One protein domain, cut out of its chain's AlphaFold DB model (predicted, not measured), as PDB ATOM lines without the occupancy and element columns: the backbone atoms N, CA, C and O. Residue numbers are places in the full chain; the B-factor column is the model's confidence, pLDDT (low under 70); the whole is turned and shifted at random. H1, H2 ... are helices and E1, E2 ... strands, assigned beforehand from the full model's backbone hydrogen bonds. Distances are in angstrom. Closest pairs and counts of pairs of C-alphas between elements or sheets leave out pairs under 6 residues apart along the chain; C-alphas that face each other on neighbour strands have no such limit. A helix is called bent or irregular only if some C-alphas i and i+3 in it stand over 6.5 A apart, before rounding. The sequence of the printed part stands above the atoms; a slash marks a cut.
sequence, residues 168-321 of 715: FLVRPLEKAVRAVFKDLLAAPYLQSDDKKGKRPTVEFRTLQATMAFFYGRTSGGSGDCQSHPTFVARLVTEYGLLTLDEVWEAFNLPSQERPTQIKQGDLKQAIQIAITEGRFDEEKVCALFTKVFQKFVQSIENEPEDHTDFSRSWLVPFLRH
ATOM      1  N   PHE A 168     232.794 299.965 434.910       92.88
ATOM      2  CA  PHE A 168     233.517 301.065 435.563       92.88
ATOM      3  C   PHE A 168     235.022 301.100 435.225       92.88
ATOM      4  O   PHE A 168     235.677 302.117 435.438       92.88
ATOM      5  N   LEU A 169     235.577 300.023 434.654       94.88
ATOM      6  CA  LEU A 169     236.971 299.948 434.200       94.88
ATOM      7  C   LEU A 169     237.163 300.310 432.722       94.88
ATOM      8  O   LEU A 169     238.275 300.210 432.207       94.88
ATOM      9  N   VAL A 170     236.121 300.782 432.034       92.75
ATOM     10  CA  VAL A 170     236.192 301.124 430.608       92.75
ATOM     11  C   VAL A 170     237.213 302.226 430.291       92.75
ATOM     12  O   VAL A 170     237.950 302.103 429.315       92.75
ATOM     13  N   ARG A 171     237.308 303.288 431.102       92.12
ATOM     14  CA  ARG A 171     238.318 304.344 430.884       92.12
ATOM     15  C   ARG A 171     239.750 303.820 431.079       92.12
ATOM     16  O   ARG A 171     240.585 304.076 430.213       92.12
ATOM     17  N   PRO A 172     240.064 303.075 432.157       94.62
ATOM     18  CA  PRO A 172     241.347 302.384 432.267       94.62
ATOM     19  C   PRO A 172     241.655 301.431 431.101       94.62
ATOM     20  O   PRO A 172     242.775 301.463 430.591       94.62
ATOM     21  N   LEU A 173     240.674 300.639 430.644       94.62
ATOM     22  CA  LEU A 173     240.821 299.771 429.470       94.62
ATOM     23  C   LEU A 173     241.217 300.588 428.240       94.62
ATOM     24  O   LEU A 173     242.187 300.257 427.567       94.62
ATOM     25  N   GLU A 174     240.487 301.663 427.954       93.50
ATOM     26  CA  GLU A 174     240.732 302.494 426.779       93.50
ATOM     27  C   GLU A 174     242.123 303.143 426.825       93.50
ATOM     28  O   GLU A 174     242.859 303.061 425.841       93.50
ATOM     29  N   LYS A 175     242.564 303.645 427.987       93.44
ATOM     30  CA  LYS A 175     243.941 304.135 428.181       93.44
ATOM     31  C   LYS A 175     244.993 303.068 427.872       93.44
ATOM     32  O   LYS A 175     246.021 303.380 427.271       93.44
ATOM     33  N   ALA A 176     244.748 301.820 428.259       93.81
ATOM     34  CA  ALA A 176     245.664 300.721 427.981       93.81
ATOM     35  C   ALA A 176     245.650 300.317 426.493       93.81
ATOM     36  O   ALA A 176     246.705 300.125 425.891       93.81
ATOM     37  N   VAL A 177     244.472 300.296 425.859       92.81
ATOM     38  CA  VAL A 177     244.320 300.097 424.406       92.81
ATOM     39  C   VAL A 177     245.070 301.181 423.628       92.81
ATOM     40  O   VAL A 177     245.722 300.869 422.634       92.81
ATOM     41  N   ARG A 178     245.045 302.443 424.084       92.75
ATOM     42  CA  ARG A 178     245.818 303.536 423.467       92.75
ATOM     43  C   ARG A 178     247.319 303.267 423.458       92.75
ATOM     44  O   ARG A 178     247.973 303.626 422.483       92.75
ATOM     45  N   ALA A 179     247.869 302.693 424.529       91.50
ATOM     46  CA  ALA A 179     249.292 302.367 424.599       91.50
ATOM     47  C   ALA A 179     249.654 301.311 423.545       91.50
ATOM     48  O   ALA A 179     250.514 301.562 422.706       91.50
ATOM     49  N   VAL A 180     248.888 300.215 423.485       90.56
ATOM     50  CA  VAL A 180     249.060 299.173 422.456       90.56
ATOM     51  C   VAL A 180     248.910 299.749 421.046       90.56
ATOM     52  O   VAL A 180     249.648 299.385 420.133       90.56
ATOM     53  N   PHE A 181     247.975 300.680 420.850       90.81
ATOM     54  CA  PHE A 181     247.763 301.321 419.557       90.81
ATOM     55  C   PHE A 181     248.973 302.140 419.091       90.81
ATOM     56  O   PHE A 181     249.338 302.077 417.918       90.81
ATOM     57  N   LYS A 182     249.616 302.881 420.001       91.69
ATOM     58  CA  LYS A 182     250.841 303.636 419.695       91.69
ATOM     59  C   LYS A 182     251.972 302.709 419.249       91.69
ATOM     60  O   LYS A 182     252.643 303.024 418.270       91.69
ATOM     61  N   ASP A 183     252.124 301.559 419.899       89.88
ATOM     62  CA  ASP A 183     253.134 300.567 419.519       89.88
ATOM     63  C   ASP A 183     252.855 299.974 418.132       89.88
ATOM     64  O   ASP A 183     253.764 299.813 417.321       89.88
ATOM     65  N   LEU A 184     251.583 299.682 417.828       90.81
ATOM     66  CA  LEU A 184     251.171 299.172 416.518       90.81
ATOM     67  C   LEU A 184     251.345 300.211 415.401       90.81
ATOM     68  O   LEU A 184     251.684 299.837 414.281       90.81
ATOM     69  N   LEU A 185     251.136 301.500 415.688       91.31
ATOM     70  CA  LEU A 185     251.371 302.579 414.723       91.31
ATOM     71  C   LEU A 185     252.849 302.704 414.338       91.31
ATOM     72  O   LEU A 185     253.133 303.060 413.197       91.31
ATOM     73  N   ALA A 186     253.763 302.416 415.269       89.31
ATOM     74  CA  ALA A 186     255.207 302.493 415.055       89.31
ATOM     75  C   ALA A 186     255.791 301.272 414.317       89.31
ATOM     76  O   ALA A 186     256.949 301.306 413.898       89.31
ATOM     77  N   ALA A 187     255.024 300.188 414.172       89.56
ATOM     78  CA  ALA A 187     255.475 298.975 413.500       89.56
ATOM     79  C   ALA A 187     255.476 299.126 411.962       89.56
ATOM     80  O   ALA A 187     254.644 299.853 411.422       89.56
ATOM     81  N   PRO A 188     256.342 298.401 411.228       89.19
ATOM     82  CA  PRO A 188     256.291 298.348 409.764       89.19
ATOM     83  C   PRO A 188     254.964 297.769 409.256       89.19
ATOM     84  O   PRO A 188     254.437 296.812 409.835       89.19
ATOM     85  N   TYR A 189     254.425 298.305 408.156       90.50
ATOM     86  CA  TYR A 189     253.128 297.868 407.624       90.50
ATOM     87  C   TYR A 189     253.261 296.886 406.469       90.50
ATOM     88  O   TYR A 189     252.361 296.067 406.260       90.50
ATOM     89  N   LEU A 190     254.375 296.929 405.737       87.62
ATOM     90  CA  LEU A 190     254.683 295.977 404.677       87.62
ATOM     91  C   LEU A 190     255.935 295.154 404.999       87.62
ATOM     92  O   LEU A 190     256.919 295.642 405.544       87.62
ATOM     93  N   GLN A 191     255.906 293.889 404.589       86.31
ATOM     94  CA  GLN A 191     257.062 292.994 404.567       86.31
ATOM     95  C   GLN A 191     257.317 292.497 403.140       86.31
ATOM     96  O   GLN A 191     256.373 292.313 402.362       86.31
ATOM     97  N   SER A 192     258.587 292.280 402.794       78.81
ATOM     98  CA  SER A 192     258.982 291.731 401.492       78.81
ATOM     99  C   SER A 192     258.833 290.208 401.483       78.81
ATOM    100  O   SER A 192     259.340 289.532 402.375       78.81
ATOM    101  N   ASP A 193     258.144 289.665 400.479       69.56
ATOM    102  CA  ASP A 193     258.097 288.233 400.174       69.56
ATOM    103  C   ASP A 193     258.707 288.029 398.783       69.56
ATOM    104  O   ASP A 193     258.114 288.429 397.774       69.56
ATOM    105  N   ASP A 194     259.879 287.389 398.727       58.56
ATOM    106  CA  ASP A 194     260.677 287.195 397.506       58.56
ATOM    107  C   ASP A 194     259.898 286.539 396.354       58.56
ATOM    108  O   ASP A 194     260.276 286.658 395.191       58.56
ATOM    109  N   LYS A 195     258.792 285.842 396.650       60.19
ATOM    110  CA  LYS A 195     257.969 285.147 395.648       60.19
ATOM    111  C   LYS A 195     256.672 285.873 395.300       60.19
ATOM    112  O   LYS A 195     256.040 285.515 394.308       60.19
ATOM    113  N   LYS A 196     256.219 286.817 396.130       61.19
ATOM    114  CA  LYS A 196     254.851 287.370 396.078       61.19
ATOM    115  C   LYS A 196     254.770 288.895 396.245       61.19
ATOM    116  O   LYS A 196     253.658 289.413 396.317       61.19
ATOM    117  N   GLY A 197     255.902 289.599 396.273       75.19
ATOM    118  CA  GLY A 197     255.957 291.056 396.409       75.19
ATOM    119  C   GLY A 197     255.719 291.535 397.845       75.19
ATOM    120  O   GLY A 197     255.830 290.763 398.798       75.19
ATOM    121  N   LYS A 198     255.401 292.826 398.017       82.06
ATOM    122  CA  LYS A 198     255.112 293.409 399.337       82.06
ATOM    123  C   LYS A 198     253.775 292.905 399.876       82.06
ATOM    124  O   LYS A 198     252.786 292.843 399.149       82.06
ATOM    125  N   ARG A 199     253.731 292.563 401.162       85.44
ATOM    126  CA  ARG A 199     252.523 292.070 401.839       85.44
ATOM    127  C   ARG A 199     252.283 292.799 403.150       85.44
ATOM    128  O   ARG A 199     253.261 293.099 403.826       85.44
ATOM    129  N   PRO A 200     251.018 292.994 403.560       86.56
ATOM    130  CA  PRO A 200     250.722 293.545 404.872       86.56
ATOM    131  C   PRO A 200     251.275 292.674 405.999       86.56
ATOM    132  O   PRO A 200     251.105 291.448 405.966       86.56
ATOM    133  N   THR A 201     251.877 293.315 406.994       88.56
ATOM    134  CA  THR A 201     252.335 292.675 408.230       88.56
ATOM    135  C   THR A 201     251.159 292.243 409.106       88.56
ATOM    136  O   THR A 201     249.996 292.606 408.880       88.56
ATOM    137  N   VAL A 202     251.448 291.413 410.109       85.19
ATOM    138  CA  VAL A 202     250.460 291.015 411.121       85.19
ATOM    139  C   VAL A 202     250.068 292.232 411.954       85.19
ATOM    140  O   VAL A 202     248.883 292.461 412.173       85.19
ATOM    141  N   GLU A 203     251.048 293.050 412.321       88.19
ATOM    142  CA  GLU A 203     250.914 294.278 413.096       88.19
ATOM    143  C   GLU A 203     249.955 295.256 412.420       88.19
ATOM    144  O   GLU A 203     249.039 295.754 413.070       88.19
ATOM    145  N   PHE A 204     250.082 295.457 411.105       89.88
ATOM    146  CA  PHE A 204     249.168 296.312 410.352       89.88
ATOM    147  C   PHE A 204     247.724 295.801 410.374       89.88
ATOM    148  O   PHE A 204     246.782 296.564 410.586       89.88
ATOM    149  N   ARG A 205     247.521 294.492 410.198       88.38
ATOM    150  CA  ARG A 205     246.176 293.896 410.260       88.38
ATOM    151  C   ARG A 205     245.584 293.996 411.665       88.38
ATOM    152  O   ARG A 205     244.399 294.296 411.805       88.38
ATOM    153  N   THR A 206     246.403 293.778 412.691       87.38
ATOM    154  CA  THR A 206     246.012 293.936 414.094       87.38
ATOM    155  C   THR A 206     245.654 295.386 414.404       87.38
ATOM    156  O   THR A 206     244.611 295.617 415.008       87.38
ATOM    157  N   LEU A 207     246.445 296.366 413.947       90.81
ATOM    158  CA  LEU A 207     246.161 297.802 414.065       90.81
ATOM    159  C   LEU A 207     244.762 298.117 413.530       90.81
ATOM    160  O   LEU A 207     243.915 298.652 414.242       90.81
ATOM    161  N   GLN A 208     244.501 297.710 412.289       89.81
ATOM    162  CA  GLN A 208     243.236 297.947 411.602       89.81
ATOM    163  C   GLN A 208     242.041 297.307 412.313       89.81
ATOM    164  O   GLN A 208     241.004 297.950 412.498       89.81
ATOM    165  N   ALA A 209     242.176 296.045 412.722       86.12
ATOM    166  CA  ALA A 209     241.122 295.346 413.443       86.12
ATOM    167  C   ALA A 209     240.872 295.974 414.823       86.12
ATOM    168  O   ALA A 209     239.720 296.134 415.223       86.12
ATOM    169  N   THR A 210     241.936 296.381 415.516       88.25
ATOM    170  CA  THR A 210     241.885 297.042 416.827       88.25
ATOM    171  C   THR A 210     241.140 298.367 416.753       88.25
ATOM    172  O   THR A 210     240.278 298.614 417.594       88.25
ATOM    173  N   MET A 211     241.402 299.194 415.731       90.19
ATOM    174  CA  MET A 211     240.666 300.452 415.555       90.19
ATOM    175  C   MET A 211     239.168 300.211 415.413       90.19
ATOM    176  O   MET A 211     238.373 300.813 416.129       90.19
ATOM    177  N   ALA A 212     238.790 299.315 414.499       89.25
ATOM    178  CA  ALA A 212     237.389 299.025 414.231       89.25
ATOM    179  C   ALA A 212     236.690 298.389 415.447       89.25
ATOM    180  O   ALA A 212     235.513 298.648 415.676       89.25
ATOM    181  N   PHE A 213     237.402 297.585 416.243       87.88
ATOM    182  CA  PHE A 213     236.852 296.919 417.424       87.88
ATOM    183  C   PHE A 213     236.732 297.832 418.658       87.88
ATOM    184  O   PHE A 213     235.761 297.734 419.393       87.88
ATOM    185  N   PHE A 214     237.680 298.729 418.928       89.75
ATOM    186  CA  PHE A 214     237.576 299.594 420.116       89.75
ATOM    187  C   PHE A 214     236.905 300.938 419.834       89.75
ATOM    188  O   PHE A 214     236.339 301.524 420.751       89.75
ATOM    189  N   TYR A 215     236.917 301.413 418.588       91.25
ATOM    190  CA  TYR A 215     236.363 302.722 418.230       91.25
ATOM    191  C   TYR A 215     235.207 302.641 417.225       91.25
ATOM    192  O   TYR A 215     234.627 303.666 416.901       91.25
ATOM    193  N   GLY A 216     234.810 301.461 416.738       89.06
ATOM    194  CA  GLY A 216     233.590 301.325 415.936       89.06
ATOM    195  C   GLY A 216     232.340 301.686 416.746       89.06
ATOM    196  O   GLY A 216     232.196 301.254 417.886       89.06
ATOM    197  N   ARG A 217     231.413 302.465 416.179       87.00
ATOM    198  CA  ARG A 217     230.147 302.847 416.839       87.00
ATOM    199  C   ARG A 217     229.037 301.826 416.653       87.00
ATOM    200  O   ARG A 217     228.090 301.813 417.429       87.00
ATOM    201  N   THR A 218     229.141 300.974 415.640       83.00
ATOM    202  CA  THR A 218     228.082 300.034 415.266       83.00
ATOM    203  C   THR A 218     228.619 298.630 414.996       83.00
ATOM    204  O   THR A 218     229.654 298.451 414.350       83.00
ATOM    205  N   SER A 219     227.874 297.621 415.444       76.69
ATOM    206  CA  SER A 219     228.130 296.199 415.194       76.69
ATOM    207  C   SER A 219     227.183 295.639 414.109       76.69
ATOM    208  O   SER A 219     226.311 296.344 413.594       76.69
ATOM    209  N   GLY A 220     227.364 294.377 413.700       69.25
ATOM    210  CA  GLY A 220     226.471 293.687 412.754       69.25
ATOM    211  C   GLY A 220     226.911 293.705 411.280       69.25
ATOM    212  O   GLY A 220     227.981 294.192 410.926       69.25
ATOM    213  N   GLY A 221     226.080 293.130 410.397       65.44
ATOM    214  CA  GLY A 221     226.427 292.799 409.000       65.44
ATOM    215  C   GLY A 221     226.753 293.977 408.067       65.44
ATOM    216  O   GLY A 221     227.250 293.747 406.968       65.44
ATOM    217  N   SER A 222     226.506 295.212 408.504       67.69
ATOM    218  CA  SER A 222     226.891 296.470 407.841       67.69
ATOM    219  C   SER A 222     227.553 297.471 408.806       67.69
ATOM    220  O   SER A 222     227.777 298.630 408.449       67.69
ATOM    221  N   GLY A 223     227.848 297.033 410.035       79.31
ATOM    222  CA  GLY A 223     228.435 297.834 411.106       79.31
ATOM    223  C   GLY A 223     229.911 298.161 410.878       79.31
ATOM    224  O   GLY A 223     230.583 297.531 410.062       79.31
ATOM    225  N   ASP A 224     230.435 299.116 411.641       83.12
ATOM    226  CA  ASP A 224     231.860 299.475 411.669       83.12
ATOM    227  C   ASP A 224     232.755 298.256 411.904       83.12
ATOM    228  O   ASP A 224     233.780 298.070 411.248       83.12
ATOM    229  N   CYS A 225     232.321 297.376 412.805       76.94
ATOM    230  CA  CYS A 225     233.089 296.207 413.211       76.94
ATOM    231  C   CYS A 225     233.022 295.062 412.196       76.94
ATOM    232  O   CYS A 225     233.728 294.077 412.367       76.94
ATOM    233  N   GLN A 226     232.243 295.168 411.110       77.81
ATOM    234  CA  GLN A 226     232.173 294.120 410.084       77.81
ATOM    235  C   GLN A 226     233.545 293.847 409.450       77.81
ATOM    236  O   GLN A 226     233.917 292.702 409.201       77.81
ATOM    237  N   SER A 227     234.289 294.901 409.126       81.38
ATOM    238  CA  SER A 227     235.657 294.794 408.626       81.38
ATOM    239  C   SER A 227     236.326 296.163 408.632       81.38
ATOM    240  O   SER A 227     235.666 297.182 408.429       81.38
ATOM    241  N   HIS A 228     237.651 296.202 408.764       86.25
ATOM    242  CA  HIS A 228     238.383 297.470 408.753       86.25
ATOM    243  C   HIS A 228     238.151 298.350 407.501       86.25
ATOM    244  O   HIS A 228     238.071 299.564 407.677       86.25
ATOM    245  N   PRO A 229     237.986 297.844 406.252       90.50
ATOM    246  CA  PRO A 229     237.689 298.725 405.124       90.50
ATOM    247  C   PRO A 229     236.290 299.331 405.245       90.50
ATOM    248  O   PRO A 229     236.072 300.451 404.797       90.50
ATOM    249  N   THR A 230     235.350 298.618 405.880       90.94
ATOM    250  CA  THR A 230     234.016 299.149 406.192       90.94
ATOM    251  C   THR A 230     234.137 300.310 407.172       90.94
ATOM    252  O   THR A 230     233.561 301.364 406.924       90.94
ATOM    253  N   PHE A 231     234.934 300.146 408.232       91.69
ATOM    254  CA  PHE A 231     235.197 301.204 409.202       91.69
ATOM    255  C   PHE A 231     235.822 302.445 408.550       91.69
ATOM    256  O   PHE A 231     235.281 303.540 408.683       91.69
ATOM    257  N   VAL A 232     236.897 302.283 407.769       92.94
ATOM    258  CA  VAL A 232     237.553 303.410 407.075       92.94
ATOM    259  C   VAL A 232     236.603 304.100 406.096       92.94
ATOM    260  O   VAL A 232     236.552 305.328 406.066       92.94
ATOM    261  N   ALA A 233     235.799 303.344 405.341       92.19
ATOM    262  CA  ALA A 233     234.808 303.931 404.444       92.19
ATOM    263  C   ALA A 233     233.783 304.790 405.205       92.19
ATOM    264  O   ALA A 233     233.481 305.900 404.774       92.19
ATOM    265  N   ARG A 234     233.303 304.331 406.369       92.81
ATOM    266  CA  ARG A 234     232.343 305.079 407.202       92.81
ATOM    267  C   ARG A 234     232.958 306.299 407.883       92.81
ATOM    268  O   ARG A 234     232.268 307.308 408.033       92.81
ATOM    269  N   LEU A 235     234.256 306.275 408.206       93.56
ATOM    270  CA  LEU A 235     234.986 307.470 408.657       93.56
ATOM    271  C   LEU A 235     234.950 308.603 407.623       93.56
ATOM    272  O   LEU A 235     234.985 309.766 408.020       93.56
ATOM    273  N   VAL A 236     234.840 308.271 406.332       92.88
ATOM    274  CA  VAL A 236     234.638 309.244 405.250       92.88
ATOM    275  C   VAL A 236     233.158 309.575 405.071       92.88
ATOM    276  O   VAL A 236     232.776 310.740 405.130       92.88
ATOM    277  N   THR A 237     232.315 308.564 404.843       90.06
ATOM    278  CA  THR A 237     230.950 308.776 404.334       90.06
ATOM    279  C   THR A 237     229.925 309.145 405.400       90.06
ATOM    280  O   THR A 237     228.943 309.805 405.077       90.06
ATOM    281  N   GLU A 238     230.111 308.706 406.646       90.00
ATOM    282  CA  GLU A 238     229.122 308.893 407.717       90.00
ATOM    283  C   GLU A 238     229.618 309.813 408.828       90.00
ATOM    284  O   GLU A 238     228.865 310.650 409.320       90.00
ATOM    285  N   TYR A 239     230.882 309.667 409.230       90.56
ATOM    286  CA  TYR A 239     231.427 310.397 410.376       90.56
ATOM    287  C   TYR A 239     232.200 311.661 409.990       90.56
ATOM    288  O   TYR A 239     232.464 312.488 410.860       90.56
ATOM    289  N   GLY A 240     232.588 311.812 408.717       89.56
ATOM    290  CA  GLY A 240     233.334 312.979 408.228       89.56
ATOM    291  C   GLY A 240     234.669 313.215 408.949       89.56
ATOM    292  O   GLY A 240     235.139 314.348 409.050       89.56
ATOM    293  N   LEU A 241     235.281 312.163 409.503       91.06
ATOM    294  CA  LEU A 241     236.563 312.248 410.206       91.06
ATOM    295  C   LEU A 241     237.755 312.239 409.249       91.06
ATOM    296  O   LEU A 241     238.806 312.795 409.599       91.06
ATOM    297  N   LEU A 242     237.553 311.655 408.068       93.44
ATOM    298  CA  LEU A 242     238.475 311.590 406.943       93.44
ATOM    299  C   LEU A 242     237.813 312.154 405.686       93.44
ATOM    300  O   LEU A 242     236.598 312.072 405.519       93.44
ATOM    301  N   THR A 243     238.624 312.687 404.785       92.50
ATOM    302  CA  THR A 243     238.198 313.076 403.438       92.50
ATOM    303  C   THR A 243     238.441 311.946 402.441       92.50
ATOM    304  O   THR A 243     239.253 311.046 402.678       92.50
ATOM    305  N   LEU A 244     237.739 311.989 401.304       90.88
ATOM    306  CA  LEU A 244     237.947 311.018 400.228       90.88
ATOM    307  C   LEU A 244     239.389 311.071 399.703       90.88
ATOM    308  O   LEU A 244     239.981 310.028 399.462       90.88
ATOM    309  N   ASP A 245     239.950 312.272 399.583       89.94
ATOM    310  CA  ASP A 245     241.292 312.553 399.067       89.94
ATOM    311  C   ASP A 245     242.371 311.890 399.915       89.94
ATOM    312  O   ASP A 245     243.226 311.185 399.385       89.94
ATOM    313  N   GLU A 246     242.273 312.039 401.238       92.19
ATOM    314  CA  GLU A 246     243.210 311.424 402.182       92.19
ATOM    315  C   GLU A 246     243.244 309.902 402.034       92.19
ATOM    316  O   GLU A 246     244.315 309.300 402.019       92.19
ATOM    317  N   VAL A 247     242.074 309.271 401.891       92.00
ATOM    318  CA  VAL A 247     241.971 307.818 401.708       92.00
ATOM    319  C   VAL A 247     242.463 307.401 400.319       92.00
ATOM    320  O   VAL A 247     243.170 306.402 400.202       92.00
ATOM    321  N   TRP A 248     242.128 308.162 399.273       90.44
ATOM    322  CA  TRP A 248     242.534 307.863 397.896       90.44
ATOM    323  C   TRP A 248     244.053 307.871 397.739       90.44
ATOM    324  O   TRP A 248     244.617 306.964 397.128       90.44
ATOM    325  N   GLU A 249     244.710 308.872 398.329       91.50
ATOM    326  CA  GLU A 249     246.163 308.987 398.319       91.50
ATOM    327  C   GLU A 249     246.844 307.936 399.193       91.50
ATOM    328  O   GLU A 249     247.805 307.318 398.747       91.50
ATOM    329  N   ALA A 250     246.368 307.711 400.422       92.94
ATOM    330  CA  ALA A 250     247.014 306.775 401.339       92.94
ATOM    331  C   ALA A 250     246.992 305.333 400.804       92.94
ATOM    332  O   ALA A 250     247.990 304.617 400.871       92.94
ATOM    333  N   PHE A 251     245.873 304.915 400.210       92.31
ATOM    334  CA  PHE A 251     245.719 303.576 399.639       92.31
ATOM    335  C   PHE A 251     246.112 303.487 398.156       92.31
ATOM    336  O   PHE A 251     245.784 302.490 397.519       92.31
ATOM    337  N   ASN A 252     246.804 304.500 397.607       90.12
ATOM    338  CA  ASN A 252     247.267 304.548 396.212       90.12
ATOM    339  C   ASN A 252     246.197 304.100 395.195       90.12
ATOM    340  O   ASN A 252     246.461 303.306 394.285       90.12
ATOM    341  N   LEU A 253     244.967 304.589 395.367       87.25
ATOM    342  CA  LEU A 253     243.847 304.219 394.507       87.25
ATOM    343  C   LEU A 253     243.956 304.936 393.141       87.25
ATOM    344  O   LEU A 253     244.382 306.094 393.094       87.25
ATOM    345  N   PRO A 254     243.579 304.300 392.012       81.38
ATOM    346  CA  PRO A 254     243.760 304.882 390.681       81.38
ATOM    347  C   PRO A 254     243.013 306.212 390.512       81.38
ATOM    348  O   PRO A 254     241.799 306.289 390.697       81.38
ATOM    349  N   SER A 255     243.718 307.272 390.107       74.38
ATOM    350  CA  SER A 255     243.117 308.605 389.924       74.38
ATOM    351  C   SER A 255     242.069 308.654 388.806       74.38
ATOM    352  O   SER A 255     241.169 309.484 388.852       74.38
ATOM    353  N   GLN A 256     242.168 307.762 387.811       68.75
ATOM    354  CA  GLN A 256     241.225 307.675 386.685       68.75
ATOM    355  C   GLN A 256     239.856 307.101 387.086       68.75
ATOM    356  O   GLN A 256     238.881 307.282 386.364       68.75
ATOM    357  N   GLU A 257     239.777 306.443 388.243       68.12
ATOM    358  CA  GLU A 257     238.562 305.812 388.769       68.12
ATOM    359  C   GLU A 257     237.940 306.630 389.909       68.12
ATOM    360  O   GLU A 257     237.038 306.147 390.589       68.12
ATOM    361  N   ARG A 258     238.418 307.862 390.150       72.31
ATOM    362  CA  ARG A 258     237.994 308.689 391.286       72.31
ATOM    363  C   ARG A 258     236.626 309.337 391.036       72.31
ATOM    364  O   ARG A 258     236.528 310.235 390.198       72.31
ATOM    365  N   PRO A 259     235.570 308.953 391.776       75.00
ATOM    366  CA  PRO A 259     234.257 309.555 391.621       75.00
ATOM    367  C   PRO A 259     234.125 310.832 392.467       75.00
ATOM    368  O   PRO A 259     234.759 310.981 393.512       75.00
ATOM    369  N   THR A 260     233.237 311.739 392.055       71.00
ATOM    370  CA  THR A 260     232.891 312.958 392.814       71.00
ATOM    371  C   THR A 260     232.083 312.652 394.081       71.00
ATOM    372  O   THR A 260     232.129 313.410 395.046       71.00
ATOM    373  N   GLN A 261     231.343 311.538 394.087       71.25
ATOM    374  CA  GLN A 261     230.657 310.964 395.247       71.25
ATOM    375  C   GLN A 261     230.814 309.442 395.197       71.25
ATOM    376  O   GLN A 261     230.494 308.829 394.180       71.25
ATOM    377  N   ILE A 262     231.294 308.830 396.281       79.94
ATOM    378  CA  ILE A 262     231.469 307.376 396.379       79.94
ATOM    379  C   ILE A 262     230.488 306.781 397.387       79.94
ATOM    380  O   ILE A 262     230.276 307.343 398.464       79.94
ATOM    381  N   LYS A 263     229.889 305.631 397.060       85.50
ATOM    382  CA  LYS A 263     229.109 304.866 398.039       85.50
ATOM    383  C   LYS A 263     230.061 304.110 398.962       85.50
ATOM    384  O   LYS A 263     231.108 303.628 398.536       85.50
ATOM    385  N   GLN A 264     229.652 303.927 400.216       84.94
ATOM    386  CA  GLN A 264     230.421 303.193 401.228       84.94
ATOM    387  C   GLN A 264     230.896 301.813 400.732       84.94
ATOM    388  O   GLN A 264     232.043 301.439 400.966       84.94
ATOM    389  N   GLY A 265     230.030 301.057 400.045       85.19
ATOM    390  CA  GLY A 265     230.351 299.719 399.534       85.19
ATOM    391  C   GLY A 265     231.480 299.713 398.500       85.19
ATOM    392  O   GLY A 265     232.371 298.868 398.580       85.19
ATOM    393  N   ASP A 266     231.483 300.693 397.596       87.00
ATOM    394  CA  ASP A 266     232.490 300.819 396.539       87.00
ATOM    395  C   ASP A 266     233.847 301.222 397.140       87.00
ATOM    396  O   ASP A 266     234.876 300.608 396.850       87.00
ATOM    397  N   LEU A 267     233.840 302.182 398.076       89.12
ATOM    398  CA  LEU A 267     235.047 302.611 398.790       89.12
ATOM    399  C   LEU A 267     235.643 301.474 399.637       89.12
ATOM    400  O   LEU A 267     236.850 301.238 399.607       89.12
ATOM    401  N   LYS A 268     234.795 300.720 400.347       90.94
ATOM    402  CA  LYS A 268     235.190 299.520 401.101       90.94
ATOM    403  C   LYS A 268     235.923 298.519 400.203       90.94
ATOM    404  O   LYS A 268     236.954 297.982 400.609       90.94
ATOM    405  N   GLN A 269     235.387 298.243 399.014       90.06
ATOM    406  CA  GLN A 269     235.971 297.274 398.089       90.06
ATOM    407  C   GLN A 269     237.328 297.747 397.554       90.06
ATOM    408  O   GLN A 269     238.277 296.962 397.553       90.06
ATOM    409  N   ALA A 270     237.449 299.026 397.189       89.94
ATOM    410  CA  ALA A 270     238.708 299.613 396.733       89.94
ATOM    411  C   ALA A 270     239.815 299.515 397.802       89.94
ATOM    412  O   ALA A 270     240.909 299.021 397.521       89.94
ATOM    413  N   ILE A 271     239.505 299.882 399.052       91.31
ATOM    414  CA  ILE A 271     240.441 299.776 400.187       91.31
ATOM    415  C   ILE A 271     240.845 298.312 400.432       91.31
ATOM    416  O   ILE A 271     242.020 298.013 400.651       91.31
ATOM    417  N   GLN A 272     239.890 297.377 400.381       91.19
ATOM    418  CA  GLN A 272     240.169 295.953 400.587       91.19
ATOM    419  C   GLN A 272     241.142 295.400 399.535       91.19
ATOM    420  O   GLN A 272     242.038 294.627 399.889       91.19
ATOM    421  N   ILE A 273     240.982 295.781 398.265       89.44
ATOM    422  CA  ILE A 273     241.871 295.366 397.170       89.44
ATOM    423  C   ILE A 273     243.279 295.922 397.401       89.44
ATOM    424  O   ILE A 273     244.233 295.144 397.428       89.44
ATOM    425  N   ALA A 274     243.403 297.227 397.668       89.62
ATOM    426  CA  ALA A 274     244.691 297.880 397.914       89.62
ATOM    427  C   ALA A 274     245.483 297.205 399.046       89.62
ATOM    428  O   ALA A 274     246.677 296.936 398.910       89.62
ATOM    429  N   ILE A 275     244.813 296.851 400.144       89.06
ATOM    430  CA  ILE A 275     245.446 296.168 401.278       89.06
ATOM    431  C   ILE A 275     245.834 294.736 400.927       89.06
ATOM    432  O   ILE A 275     246.942 294.306 401.238       89.06
ATOM    433  N   THR A 276     244.948 293.985 400.271       86.31
ATOM    434  CA  THR A 276     245.213 292.579 399.910       86.31
ATOM    435  C   THR A 276     246.422 292.457 398.983       86.31
ATOM    436  O   THR A 276     247.198 291.510 399.103       86.31
ATOM    437  N   GLU A 277     246.602 293.440 398.104       85.31
ATOM    438  CA  GLU A 277     247.688 293.496 397.127       85.31
ATOM    439  C   GLU A 277     248.927 294.262 397.624       85.31
ATOM    440  O   GLU A 277     249.905 294.367 396.891       85.31
ATOM    441  N   GLY A 278     248.907 294.802 398.851       83.50
ATOM    442  CA  GLY A 278     250.027 295.572 399.410       83.50
ATOM    443  C   GLY A 278     250.333 296.867 398.646       83.50
ATOM    444  O   GLY A 278     251.475 297.322 398.634       83.50
ATOM    445  N   ARG A 279     249.328 297.449 397.981       85.62
ATOM    446  CA  ARG A 279     249.433 298.664 397.161       85.62
ATOM    447  C   ARG A 279     248.984 299.895 397.946       85.62
ATOM    448  O   ARG A 279     247.979 300.501 397.610       85.62
ATOM    449  N   PHE A 280     249.709 300.262 398.996       89.88
ATOM    450  CA  PHE A 280     249.451 301.485 399.763       89.88
ATOM    451  C   PHE A 280     250.759 302.160 400.180       89.88
ATOM    452  O   PHE A 280     251.820 301.536 400.166       89.88
ATOM    453  N   ASP A 281     250.675 303.445 400.508       91.19
ATOM    454  CA  ASP A 281     251.789 304.241 401.013       91.19
ATOM    455  C   ASP A 281     251.815 304.145 402.547       91.19
ATOM    456  O   ASP A 281     250.878 304.574 403.222       91.19
ATOM    457  N   GLU A 282     252.859 303.520 403.102       91.88
ATOM    458  CA  GLU A 282     252.955 303.253 404.545       91.88
ATOM    459  C   GLU A 282     252.957 304.543 405.375       91.88
ATOM    460  O   GLU A 282     252.277 304.610 406.400       91.88
ATOM    461  N   GLU A 283     253.662 305.577 404.913       92.19
ATOM    462  CA  GLU A 283     253.779 306.853 405.620       92.19
ATOM    463  C   GLU A 283     252.433 307.579 405.633       92.19
ATOM    464  O   GLU A 283     251.957 308.010 406.688       92.19
ATOM    465  N   LYS A 284     251.755 307.636 404.481       94.50
ATOM    466  CA  LYS A 284     250.433 308.267 404.378       94.50
ATOM    467  C   LYS A 284     249.362 307.510 405.158       94.50
ATOM    468  O   LYS A 284     248.529 308.142 405.807       94.50
ATOM    469  N   VAL A 285     249.370 306.175 405.135       93.75
ATOM    470  CA  VAL A 285     248.431 305.369 405.935       93.75
ATOM    471  C   VAL A 285     248.691 305.556 407.432       93.75
ATOM    472  O   VAL A 285     247.738 305.719 408.197       93.75
ATOM    473  N   CYS A 286     249.957 305.597 407.855       93.81
ATOM    474  CA  CYS A 286     250.322 305.869 409.244       93.81
ATOM    475  C   CYS A 286     249.854 307.264 409.686       93.81
ATOM    476  O   CYS A 286     249.212 307.403 410.733       93.81
ATOM    477  N   ALA A 287     250.080 308.292 408.861       94.00
ATOM    478  CA  ALA A 287     249.610 309.651 409.123       94.00
ATOM    479  C   ALA A 287     248.075 309.719 409.233       94.00
ATOM    480  O   ALA A 287     247.539 310.340 410.155       94.00
ATOM    481  N   LEU A 288     247.365 309.026 408.338       94.94
ATOM    482  CA  LEU A 288     245.906 308.939 408.333       94.94
ATOM    483  C   LEU A 288     245.373 308.302 409.626       94.94
ATOM    484  O   LEU A 288     244.506 308.884 410.284       94.94
ATOM    485  N   PHE A 289     245.903 307.144 410.033       94.62
ATOM    486  CA  PHE A 289     245.470 306.484 411.268       94.62
ATOM    487  C   PHE A 289     245.869 307.256 412.524       94.62
ATOM    488  O   PHE A 289     245.066 307.339 413.455       94.62
ATOM    489  N   THR A 290     247.038 307.895 412.533       95.00
ATOM    490  CA  THR A 290     247.473 308.771 413.630       95.00
ATOM    491  C   THR A 290     246.507 309.939 413.815       95.00
ATOM    492  O   THR A 290     246.045 310.185 414.931       95.00
ATOM    493  N   LYS A 291     246.127 310.617 412.725       94.50
ATOM    494  CA  LYS A 291     245.157 311.720 412.747       94.50
ATOM    495  C   LYS A 291     243.808 311.280 413.315       94.50
ATOM    496  O   LYS A 291     243.243 311.959 414.172       94.50
ATOM    497  N   VAL A 292     243.273 310.156 412.835       94.31
ATOM    498  CA  VAL A 292     241.981 309.622 413.301       94.31
ATOM    499  C   VAL A 292     242.044 309.262 414.780       94.31
ATOM    500  O   VAL A 292     241.170 309.652 415.551       94.31
ATOM    501  N   PHE A 293     243.102 308.568 415.190       94.56
ATOM    502  CA  PHE A 293     243.291 308.161 416.572       94.56
ATOM    503  C   PHE A 293     243.400 309.358 417.522       94.56
ATOM    504  O   PHE A 293     242.741 309.370 418.557       94.56
ATOM    505  N   GLN A 294     244.141 310.406 417.149       94.00
ATOM    506  CA  GLN A 294     244.211 311.644 417.932       94.00
ATOM    507  C   GLN A 294     242.834 312.301 418.106       94.00
ATOM    508  O   GLN A 294     242.513 312.753 419.204       94.00
ATOM    509  N   LYS A 295     241.988 312.300 417.065       93.44
ATOM    510  CA  LYS A 295     240.608 312.799 417.177       93.44
ATOM    511  C   LYS A 295     239.769 311.972 418.157       93.44
ATOM    512  O   LYS A 295     239.012 312.555 418.930       93.44
ATOM    513  N   PHE A 296     239.898 310.642 418.152       93.25
ATOM    514  CA  PHE A 296     239.211 309.785 419.129       93.25
ATOM    515  C   PHE A 296     239.674 310.077 420.552       93.25
ATOM    516  O   PHE A 296     238.845 310.324 421.423       93.25
ATOM    517  N   VAL A 297     240.992 310.126 420.761       92.25
ATOM    518  CA  VAL A 297     241.615 310.437 422.052       92.25
ATOM    519  C   VAL A 297     241.089 311.759 422.608       92.25
ATOM    520  O   VAL A 297     240.591 311.792 423.731       92.25
ATOM    521  N   GLN A 298     241.127 312.818 421.796       92.56
ATOM    522  CA  GLN A 298     240.657 314.145 422.183       92.56
ATOM    523  C   GLN A 298     239.154 314.154 422.495       92.56
ATOM    524  O   GLN A 298     238.732 314.798 423.451       92.56
ATOM    525  N   SER A 299     238.336 313.437 421.716       91.12
ATOM    526  CA  SER A 299     236.902 313.319 422.002       91.12
ATOM    527  C   SER A 299     236.657 312.669 423.361       91.12
ATOM    528  O   SER A 299     235.923 313.218 424.171       91.12
ATOM    529  N   ILE A 300     237.312 311.541 423.639       91.75
ATOM    530  CA  ILE A 300     237.124 310.751 424.866       91.75
ATOM    531  C   ILE A 300     237.627 311.491 426.113       91.75
ATOM    532  O   ILE A 300     237.071 311.337 427.203       91.75
ATOM    533  N   GLU A 301     238.692 312.283 425.978       89.88
ATOM    534  CA  GLU A 301     239.213 313.123 427.065       89.88
ATOM    535  C   GLU A 301     238.288 314.294 427.398       89.88
ATOM    536  O   GLU A 301     238.206 314.690 428.556       89.88
ATOM    537  N   ASN A 302     237.560 314.808 426.405       89.00
ATOM    538  CA  ASN A 302     236.576 315.873 426.594       89.00
ATOM    539  C   ASN A 302     235.186 315.350 427.007       89.00
ATOM    540  O   ASN A 302     234.324 316.144 427.382       89.00
ATOM    541  N   GLU A 303     234.939 314.040 426.921       86.88
ATOM    542  CA  GLU A 303     233.691 313.416 427.369       86.88
ATOM    543  C   GLU A 303     233.613 313.407 428.913       86.88
ATOM    544  O   GLU A 303     234.546 312.910 429.554       86.88
ATOM    545  N   PRO A 304     232.503 313.865 429.531       83.19
ATOM    546  CA  PRO A 304     232.268 313.752 430.974       83.19
ATOM    547  C   PRO A 304     232.352 312.307 431.486       83.19
ATOM    548  O   PRO A 304     232.044 311.349 430.768       83.19
ATOM    549  N   GLU A 305     232.762 312.113 432.739       73.00
ATOM    550  CA  GLU A 305     232.855 310.770 433.334       73.00
ATOM    551  C   GLU A 305     231.489 310.093 433.514       73.00
ATOM    552  O   GLU A 305     231.394 308.874 433.380       73.00
ATOM    553  N   ASP A 306     230.436 310.880 433.725       70.19
ATOM    554  CA  ASP A 306     229.049 310.462 433.940       70.19
ATOM    555  C   ASP A 306     228.206 310.425 432.653       70.19
ATOM    556  O   ASP A 306     226.983 310.284 432.712       70.19
ATOM    557  N   HIS A 307     228.833 310.527 431.476       71.75
ATOM    558  CA  HIS A 307     228.122 310.468 430.200       71.75
ATOM    559  C   HIS A 307     227.331 309.155 430.093       71.75
ATOM    560  O   HIS A 307     227.908 308.083 430.246       71.75
ATOM    561  N   THR A 308     226.029 309.221 429.798       68.56
ATOM    562  CA  THR A 308     225.130 308.047 429.729       68.56
ATOM    563  C   THR A 308     224.687 307.683 428.308       68.56
ATOM    564  O   THR A 308     224.340 306.532 428.057       68.56
ATOM    565  N   ASP A 309     224.739 308.617 427.350       74.25
ATOM    566  CA  ASP A 309     224.425 308.341 425.938       74.25
ATOM    567  C   ASP A 309     225.660 307.854 425.151       74.25
ATOM    568  O   ASP A 309     226.452 308.630 424.619       74.25
ATOM    569  N   PHE A 310     225.839 306.538 425.051       74.31
ATOM    570  CA  PHE A 310     227.008 305.951 424.381       74.31
ATOM    571  C   PHE A 310     226.956 305.995 422.855       74.31
ATOM    572  O   PHE A 310     227.967 305.719 422.212       74.31
ATOM    573  N   SER A 311     225.823 306.374 422.258       68.25
ATOM    574  CA  SER A 311     225.633 306.319 420.802       68.25
ATOM    575  C   SER A 311     226.536 307.293 420.031       68.25
ATOM    576  O   SER A 311     226.842 307.078 418.857       68.25
ATOM    577  N   ARG A 312     226.989 308.362 420.698       73.75
ATOM    578  CA  ARG A 312     227.855 309.411 420.129       73.75
ATOM    579  C   ARG A 312     229.273 309.419 420.694       73.75
ATOM    580  O   ARG A 312     230.119 310.146 420.177       73.75
ATOM    581  N   SER A 313     229.524 308.609 421.714       86.00
ATOM    582  CA  SER A 313     230.826 308.452 422.357       86.00
ATOM    583  C   SER A 313     231.826 307.764 421.415       86.00
ATOM    584  O   SER A 313     231.429 306.994 420.537       86.00
ATOM    585  N   TRP A 314     233.123 308.027 421.586       89.69
ATOM    586  CA  TRP A 314     234.189 307.183 421.012       89.69
ATOM    587  C   TRP A 314     234.820 306.244 422.048       89.69
ATOM    588  O   TRP A 314     235.625 305.386 421.692       89.69
ATOM    589  N   LEU A 315     234.418 306.343 423.315       89.38
ATOM    590  CA  LEU A 315     234.826 305.437 424.379       89.38
ATOM    591  C   LEU A 315     234.099 304.092 424.238       89.38
ATOM    592  O   LEU A 315     232.982 303.931 424.739       89.38
ATOM    593  N   VAL A 316     234.736 303.145 423.536       88.31
ATOM    594  CA  VAL A 316     234.266 301.761 423.299       88.31
ATOM    595  C   VAL A 316     232.761 301.648 423.004       88.31
ATOM    596  O   VAL A 316     232.035 300.918 423.685       88.31
ATOM    597  N   PRO A 317     232.254 302.394 422.006       86.50
ATOM    598  CA  PRO A 317     230.843 302.761 421.948       86.50
ATOM    599  C   PRO A 317     229.914 301.580 421.689       86.50
ATOM    600  O   PRO A 317     228.987 301.373 422.471       86.50
ATOM    601  N   PHE A 318     230.176 300.755 420.665       85.12
ATOM    602  CA  PHE A 318     229.313 299.594 420.414       85.12
ATOM    603  C   PHE A 318     229.402 298.559 421.546       85.12
ATOM    604  O   PHE A 318     228.410 297.920 421.873       85.12
ATOM    605  N   LEU A 319     230.577 298.407 422.172       85.06
ATOM    606  CA  LEU A 319     230.785 297.460 423.269       85.06
ATOM    607  C   LEU A 319     229.937 297.838 424.492       85.06
ATOM    608  O   LEU A 319     229.369 296.965 425.145       85.06
ATOM    609  N   ARG A 320     229.810 299.138 424.778       84.88
ATOM    610  CA  ARG A 320     228.913 299.647 425.828       84.88
ATOM    611  C   ARG A 320     227.453 299.547 425.414       84.88
ATOM    612  O   ARG A 320     226.647 299.054 426.192       84.88
ATOM    613  N   HIS A 321     227.127 299.990 424.201       82.12
ATOM    614  CA  HIS A 321     225.767 299.950 423.667       82.12
ATOM    615  C   HIS A 321     225.185 298.527 423.670       82.12
ATOM    616  O   HIS A 321     224.038 298.331 424.056       82.12
TER     617      HIS A 321
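Overview. This is residues 168 to 321 of the 715 residues of an uncharacterized protein of Anaerolineae bacterium (UniProt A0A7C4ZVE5). Helices H1, H2 and H6 run roughly side by side as a loose triangle, H1 opposite to the other two, and H3, H4 and H5 form a second group on the side away from H1. The small E1-E2 hairpin lies at one end of the long axis, and the H6 to H7 link loops round the other. The printed part has 154 residues, mostly helix in its named elements, in the order H1 E1 E2 H2 H3 H4 H5 H6 H7, with an antiparallel sheet E1 - E2. It is compact, with a radius of gyration of the C-alphas of 15.8 A, and spans 51 by 34 by 25 A.

Arrangement. H1, residues 168 to 186, touches H2, residues 202 to 215, opposite ways at a shallow tilt of 31 degrees; C-alphas 184 and 207 are closest, 5.7 A. Between them, E1, residues 190 to 193, and E2, residues 197 to 200, form a hairpin, with N 191 and O 199 at 2.9 A. H2 touches H3, residues 228 to 237, with residues 208 to 212 alone; closest are C-alphas 208 and 228, 5.6 A. H3 touches H5, residues 264 to 276, at a steep tilt of 42 degrees, with C-alphas 229 and 268 closest, 4.8 A. H4, residues 244 to 250, touches H6, residues 282 to 302, with C-alphas 250 and 284 closest, 4.8 A. H6 only just touches H1, with 3 pairs of C-alphas within 8 A, closest 185 and 286, 6.5 A. H7, residues 317 to 321, only just touches H2, with 3 such pairs, closest 215 and 317, 6.7 A. Every O i to N i+4 pair is within hydrogen-bond range in H2 to H7, and 14 of 15 in H1.

Along the chain. H1 begins at C-alpha 168 (233.517, 301.065, 435.563) and is 29.9 A long; it is irregular, with C-alphas 168 and 171 7.5 A apart. H2 is 19.7 A, H3 14.2 A, H5 18.3 A and H6 30.2 A long. H7 ends at C-alpha 321 (225.767, 299.950, 423.667).

Size, cuts and confidence. The C-alphas farthest apart, of Lys 195 and Asp 306, are 54.3 A apart. The printed part has no cut; the links H2 to H3, H4 to H5 and H6 to H7 are long. The pLDDT is under 70 at residues 193 to 196, 220 to 222, 256 to 257, 308 and 311.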